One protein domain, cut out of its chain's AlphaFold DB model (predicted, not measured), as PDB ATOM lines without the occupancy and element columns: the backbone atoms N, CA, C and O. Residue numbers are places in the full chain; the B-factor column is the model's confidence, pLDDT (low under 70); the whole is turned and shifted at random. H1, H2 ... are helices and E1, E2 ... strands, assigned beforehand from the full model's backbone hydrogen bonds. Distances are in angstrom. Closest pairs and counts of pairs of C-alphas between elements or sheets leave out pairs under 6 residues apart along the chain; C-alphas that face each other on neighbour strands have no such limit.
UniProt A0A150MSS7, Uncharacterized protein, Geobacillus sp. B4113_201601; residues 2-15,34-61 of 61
ATOM      1  N   VAL A   2    -126.509 -41.977  45.663       56.22
ATOM      2  CA  VAL A   2    -126.322 -42.129  47.138       56.22
ATOM      3  C   VAL A   2    -126.498 -43.590  47.611       56.22
ATOM      4  O   VAL A   2    -126.495 -43.876  48.797       56.22
ATOM      5  N   LYS A   3    -126.651 -44.558  46.693       64.62
ATOM      6  CA  LYS A   3    -127.047 -45.934  47.049       64.62
ATOM      7  C   LYS A   3    -126.001 -46.700  47.877       64.62
ATOM      8  O   LYS A   3    -126.383 -47.421  48.786       64.62
ATOM      9  N   PHE A   4    -124.712 -46.520  47.589       78.06
ATOM     10  CA  PHE A   4    -123.640 -47.273  48.252       78.06
ATOM     11  C   PHE A   4    -123.209 -46.676  49.593       78.06
ATOM     12  O   PHE A   4    -122.781 -47.416  50.467       78.06
ATOM     13  N   ARG A   5    -123.370 -45.359  49.787       83.00
ATOM     14  CA  ARG A   5    -123.007 -44.692  51.044       83.00
ATOM     15  C   ARG A   5    -123.777 -45.284  52.225       83.00
ATOM     16  O   ARG A   5    -123.149 -45.751  53.158       83.00
ATOM     17  N   LYS A   6    -125.109 -45.366  52.127       86.50
ATOM     18  CA  LYS A   6    -125.948 -45.957  53.181       86.50
ATOM     19  C   LYS A   6    -125.597 -47.422  53.460       86.50
ATOM     20  O   LYS A   6    -125.555 -47.825  54.610       86.50
ATOM     21  N   PHE A   7    -125.333 -48.198  52.409       89.38
ATOM     22  CA  PHE A   7    -124.903 -49.587  52.557       89.38
ATOM     23  C   PHE A   7    -123.601 -49.689  53.356       89.38
ATOM     24  O   PHE A   7    -123.546 -50.448  54.312       89.38
ATOM     25  N   PHE A   8    -122.580 -48.900  53.008       89.12
ATOM     26  CA  PHE A   8    -121.307 -48.922  53.727       89.12
ATOM     27  C   PHE A   8    -121.414 -48.346  55.144       89.12
ATOM     28  O   PHE A   8    -120.781 -48.882  56.047       89.12
ATOM     29  N   GLU A   9    -122.229 -47.309  55.362       88.75
ATOM     30  CA  GLU A   9    -122.532 -46.788  56.703       88.75
ATOM     31  C   GLU A   9    -123.156 -47.881  57.575       88.75
ATOM     32  O   GLU A   9    -122.644 -48.165  58.652       88.75
ATOM     33  N   ASP A  10    -124.210 -48.546  57.095       90.00
ATOM     34  CA  ASP A  10    -124.888 -49.597  57.856       90.00
ATOM     35  C   ASP A  10    -123.985 -50.831  58.050       90.00
ATOM     36  O   ASP A  10    -124.047 -51.468  59.099       90.00
ATOM     37  N   LEU A  11    -123.127 -51.159  57.076       89.19
ATOM     38  CA  LEU A  11    -122.200 -52.297  57.136       89.19
ATOM     39  C   LEU A  11    -121.029 -52.076  58.106       89.19
ATOM     40  O   LEU A  11    -120.511 -53.038  58.666       89.19
ATOM     41  N   THR A  12    -120.599 -50.828  58.294       86.00
ATOM     42  CA  THR A  12    -119.475 -50.461  59.180       86.00
ATOM     43  C   THR A  12    -119.924 -49.977  60.559       86.00
ATOM     44  O   THR A  12    -119.089 -49.731  61.425       86.00
ATOM     45  N   ASN A  13    -121.233 -49.848  60.782       86.81
ATOM     46  CA  ASN A  13    -121.799 -49.421  62.053       86.81
ATOM     47  C   ASN A  13    -121.811 -50.575  63.067       86.81
ATOM     48  O   ASN A  13    -122.706 -51.415  63.050       86.81
ATOM     49  N   GLU A  14    -120.840 -50.582  63.979       79.69
ATOM     50  CA  GLU A  14    -120.711 -51.611  65.022       79.69
ATOM     51  C   GLU A  14    -121.812 -51.547  66.101       79.69
ATOM     52  O   GLU A  14    -122.072 -52.541  66.778       79.69
ATOM     53  N   GLU A  15    -122.492 -50.404  66.251       84.38
ATOM     54  CA  GLU A  15    -123.551 -50.191  67.252       84.38
ATOM     55  C   GLU A  15    -124.915 -50.742  66.796       84.38
ATOM     56  O   GLU A  15    -125.823 -50.927  67.609       84.38
ATOM     57  N   PHE A  34    -114.253 -57.080  43.466       93.88
ATOM     58  CA  PHE A  34    -113.090 -57.124  42.607       93.88
ATOM     59  C   PHE A  34    -113.477 -56.772  41.176       93.88
ATOM     60  O   PHE A  34    -114.551 -57.113  40.689       93.88
ATOM     61  N   VAL A  35    -112.543 -56.144  40.480       91.62
ATOM     62  CA  VAL A  35    -112.573 -55.934  39.040       91.62
ATOM     63  C   VAL A  35    -111.380 -56.649  38.421       91.62
ATOM     64  O   VAL A  35    -110.297 -56.697  39.005       91.62
ATOM     65  N   VAL A  36    -111.582 -57.225  37.243       91.81
ATOM     66  CA  VAL A  36    -110.505 -57.817  36.445       91.81
ATOM     67  C   VAL A  36    -110.213 -56.854  35.307       91.81
ATOM     68  O   VAL A  36    -111.132 -56.466  34.580       91.81
ATOM     69  N   ASP A  37    -108.963 -56.415  35.185       89.56
ATOM     70  CA  ASP A  37    -108.579 -55.528  34.090       89.56
ATOM     71  C   ASP A  37    -108.349 -56.292  32.774       89.56
ATOM     72  O   ASP A  37    -108.450 -57.518  32.697       89.56
ATOM     73  N   SER A  38    -108.067 -55.557  31.698       92.50
ATOM     74  CA  SER A  38    -107.903 -56.126  30.355       92.50
ATOM     75  C   SER A  38    -106.735 -57.109  30.224       92.50
ATOM     76  O   SER A  38    -106.689 -57.848  29.243       92.50
ATOM     77  N   HIS A  39    -105.788 -57.104  31.165       92.56
ATOM     78  CA  HIS A  39    -104.645 -58.019  31.183       92.56
ATOM     79  C   HIS A  39    -104.910 -59.262  32.043       92.56
ATOM     80  O   HIS A  39    -104.079 -60.167  32.074       92.56
ATOM     81  N   GLY A  40    -106.079 -59.338  32.689       91.19
ATOM     82  CA  GLY A  40    -106.449 -60.430  33.583       91.19
ATOM     83  C   GLY A  40    -106.044 -60.199  35.040       91.19
ATOM     84  O   GLY A  40    -106.262 -61.090  35.862       91.19
ATOM     85  N   ASP A  41    -105.501 -59.027  35.386       92.19
ATOM     86  CA  ASP A  41    -105.127 -58.724  36.765       92.19
ATOM     87  C   ASP A  41    -106.380 -58.397  37.593       92.19
ATOM     88  O   ASP A  41    -107.169 -57.510  37.250       92.19
ATOM     89  N   LYS A  42    -106.564 -59.120  38.705       93.50
ATOM     90  CA  LYS A  42    -107.669 -58.926  39.655       93.50
ATOM     91  C   LYS A  42    -107.270 -57.864  40.681       93.50
ATOM     92  O   LYS A  42    -106.290 -58.045  41.395       93.50
ATOM     93  N   LYS A  43    -108.040 -56.777  40.766       93.00
ATOM     94  CA  LYS A  43    -107.895 -55.706  41.766       93.00
ATOM     95  C   LYS A  43    -109.189 -55.576  42.535       93.00
ATOM     96  O   LYS A  43    -110.255 -55.519  41.930       93.00
ATOM     97  N   GLY A  44    -109.122 -55.512  43.851       93.25
ATOM     98  CA  GLY A  44    -110.313 -55.324  44.666       93.25
ATOM     99  C   GLY A  44    -110.150 -54.237  45.698       93.25
ATOM    100  O   GLY A  44    -109.094 -53.618  45.830       93.25
ATOM    101  N   ILE A  45    -111.209 -54.051  46.468       92.44
ATOM    102  CA  ILE A  45    -111.183 -53.199  47.649       92.44
ATOM    103  C   ILE A  45    -111.470 -54.046  48.882       92.44
ATOM    104  O   ILE A  45    -112.260 -54.987  48.829       92.44
ATOM    105  N   TYR A  46    -110.812 -53.721  49.989       90.69
ATOM    106  CA  TYR A  46    -111.265 -54.165  51.304       90.69
ATOM    107  C   TYR A  46    -112.519 -53.389  51.724       90.69
ATOM    108  O   TYR A  46    -112.866 -52.384  51.100       90.69
ATOM    109  N   LEU A  47    -113.149 -53.828  52.820       88.88
ATOM    110  CA  LEU A  47    -114.223 -53.091  53.489       88.88
ATOM    111  C   LEU A  47    -113.840 -51.611  53.648       88.88
ATOM    112  O   LEU A  47    -112.814 -51.321  54.274       88.88
ATOM    113  N   PRO A  48    -114.600 -50.681  53.037       89.12
ATOM    114  CA  PRO A  48    -114.292 -49.266  53.132       89.12
ATOM    115  C   PRO A  48    -114.583 -48.734  54.535       89.12
ATOM    116  O   PRO A  48    -115.426 -49.263  55.250       89.12
ATOM    117  N   ALA A  49    -113.912 -47.645  54.897       88.31
ATOM    118  CA  ALA A  49    -114.259 -46.808  56.035       88.31
ATOM    119  C   ALA A  49    -115.144 -45.652  55.559       88.31
ATOM    120  O   ALA A  49    -114.827 -45.015  54.548       88.31
ATOM    121  N   VAL A  50    -116.219 -45.373  56.297       89.12
ATOM    122  CA  VAL A  50    -117.094 -44.220  56.059       89.12
ATOM    123  C   VAL A  50    -116.953 -43.231  57.210       89.12
ATOM    124  O   VAL A  50    -117.068 -43.613  58.373       89.12
ATOM    125  N   TYR A  51    -116.686 -41.971  56.885       86.88
ATOM    126  CA  TYR A  51    -116.516 -40.888  57.855       86.88
ATOM    127  C   TYR A  51    -117.819 -40.097  58.036       86.88
ATOM    128  O   TYR A  51    -118.728 -40.176  57.209       86.88
ATOM    129  N   GLU A  52    -117.925 -39.319  59.118       83.94
ATOM    130  CA  GLU A  52    -119.146 -38.570  59.474       83.94
ATOM    131  C   GLU A  52    -119.576 -37.553  58.397       83.94
ATOM    132  O   GLU A  52    -120.767 -37.314  58.189       83.94
ATOM    133  N   ASP A  53    -118.617 -36.983  57.666       87.19
ATOM    134  CA  ASP A  53    -118.863 -36.096  56.523       87.19
ATOM    135  C   ASP A  53    -119.335 -36.847  55.262       87.19
ATOM    136  O   ASP A  53    -119.867 -36.249  54.318       87.19
ATOM    137  N   GLY A  54    -119.242 -38.175  55.273       82.44
ATOM    138  CA  GLY A  54    -119.585 -39.052  54.168       82.44
ATOM    139  C   GLY A  54    -118.448 -39.378  53.226       82.44
ATOM    140  O   GLY A  54    -118.722 -39.956  52.169       82.44
ATOM    141  N   GLU A  55    -117.213 -39.002  53.556       89.25
ATOM    142  CA  GLU A  55    -116.058 -39.499  52.825       89.25
ATOM    143  C   GLU A  55    -115.963 -41.020  52.964       89.25
ATOM    144  O   GLU A  55    -116.249 -41.599  54.013       89.25
ATOM    145  N   ILE A  56    -115.573 -41.675  51.872       88.81
ATOM    146  CA  ILE A  56    -115.416 -43.125  51.805       88.81
ATOM    147  C   ILE A  56    -113.981 -43.401  51.381       88.81
ATOM    148  O   ILE A  56    -113.590 -43.049  50.268       88.81
ATOM    149  N   ASN A  57    -113.212 -44.052  52.251       90.94
ATOM    150  CA  ASN A  57    -111.832 -44.444  51.975       90.94
ATOM    151  C   ASN A  57    -111.691 -45.965  52.019       90.94
ATOM    152  O   ASN A  57    -112.334 -46.636  52.821       90.94
ATOM    153  N   TRP A  58    -110.826 -46.531  51.181       92.00
ATOM    154  CA  TRP A  58    -110.578 -47.972  51.140       92.00
ATOM    155  C   TRP A  58    -109.105 -48.282  50.894       92.00
ATOM    156  O   TRP A  58    -108.318 -47.433  50.470       92.00
ATOM    157  N   ARG A  59    -108.733 -49.538  51.148       93.44
ATOM    158  CA  ARG A  59    -107.443 -50.103  50.741       93.44
ATOM    159  C   ARG A  59    -107.651 -51.021  49.545       93.44
ATOM    160  O   ARG A  59    -108.642 -51.747  49.492       93.44
ATOM    161  N   TRP A  60    -106.708 -50.991  48.613       92.19
ATOM    162  CA  TRP A  60    -106.670 -51.924  47.491       92.19
ATOM    163  C   TRP A  60    -106.176 -53.303  47.947       92.19
ATOM    164  O   TRP A  60    -105.343 -53.385  48.856       92.19
ATOM    165  N   ARG A  61    -106.681 -54.352  47.298       89.94
ATOM    166  CA  ARG A  61    -106.211 -55.742  47.378       89.94
ATOM    167  C   ARG A  61    -105.852 -56.267  45.997       89.94
ATOM    168  O   ARG A  61    -106.529 -55.845  45.027       89.94
TER     169      ARG A  61
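AT A GLANCE: This is residues 2 to 15 and 34 to 61 of the 61 residues of an uncharacterized protein of Geobacillus sp. B4113_201601 (UniProt A0A150MSS7). With little regular structure, the printed part is a loose rod: a hairpin of two short strands, E1 and E2, at one end, the helix H1 towards the other, and a long loop, residues 45 to 61, that runs out from E2 and folds back towards it. The 42 printed residues hold H1, E1 and E2 in that order, with one antiparallel sheet, E1 - E2. The class is mixed, but named elements hold only 16 residues. The radius of gyration of the C-alphas is 12.7 A, and the spans are 40 by 20 by 15 A.

HOW THE PARTS SIT: H1, residues 3 to 12, has 5 of 6 O i to N i+4 pairs within hydrogen-bond range. E1, residues 34 to 36, and E2, residues 42 to 44, form a hairpin over a tight link, antiparallel at 153 degrees. N 35 and O 43 are 2.8 A apart, within hydrogen-bond range. H1 and E2 are apart. Residues 49 to 50 pair with 56 to 57, antiparallel.

IN THESE COORDINATES: H1 measures 15.0 A from C-alpha 3 at (-127.047, -45.934, 47.049). E1 and E2 measure 6.7 A each; C-alpha 44 is at (-110.313, -55.324, 44.666).

THE WHOLE: The C-alphas of Glu 15 and His 39 are farthest apart, 41.5 A. Residues 16 to 33 are not printed; C-alphas 15 and 34 are 27.7 A apart across the cut. Residues 2 to 3 have pLDDT under 70.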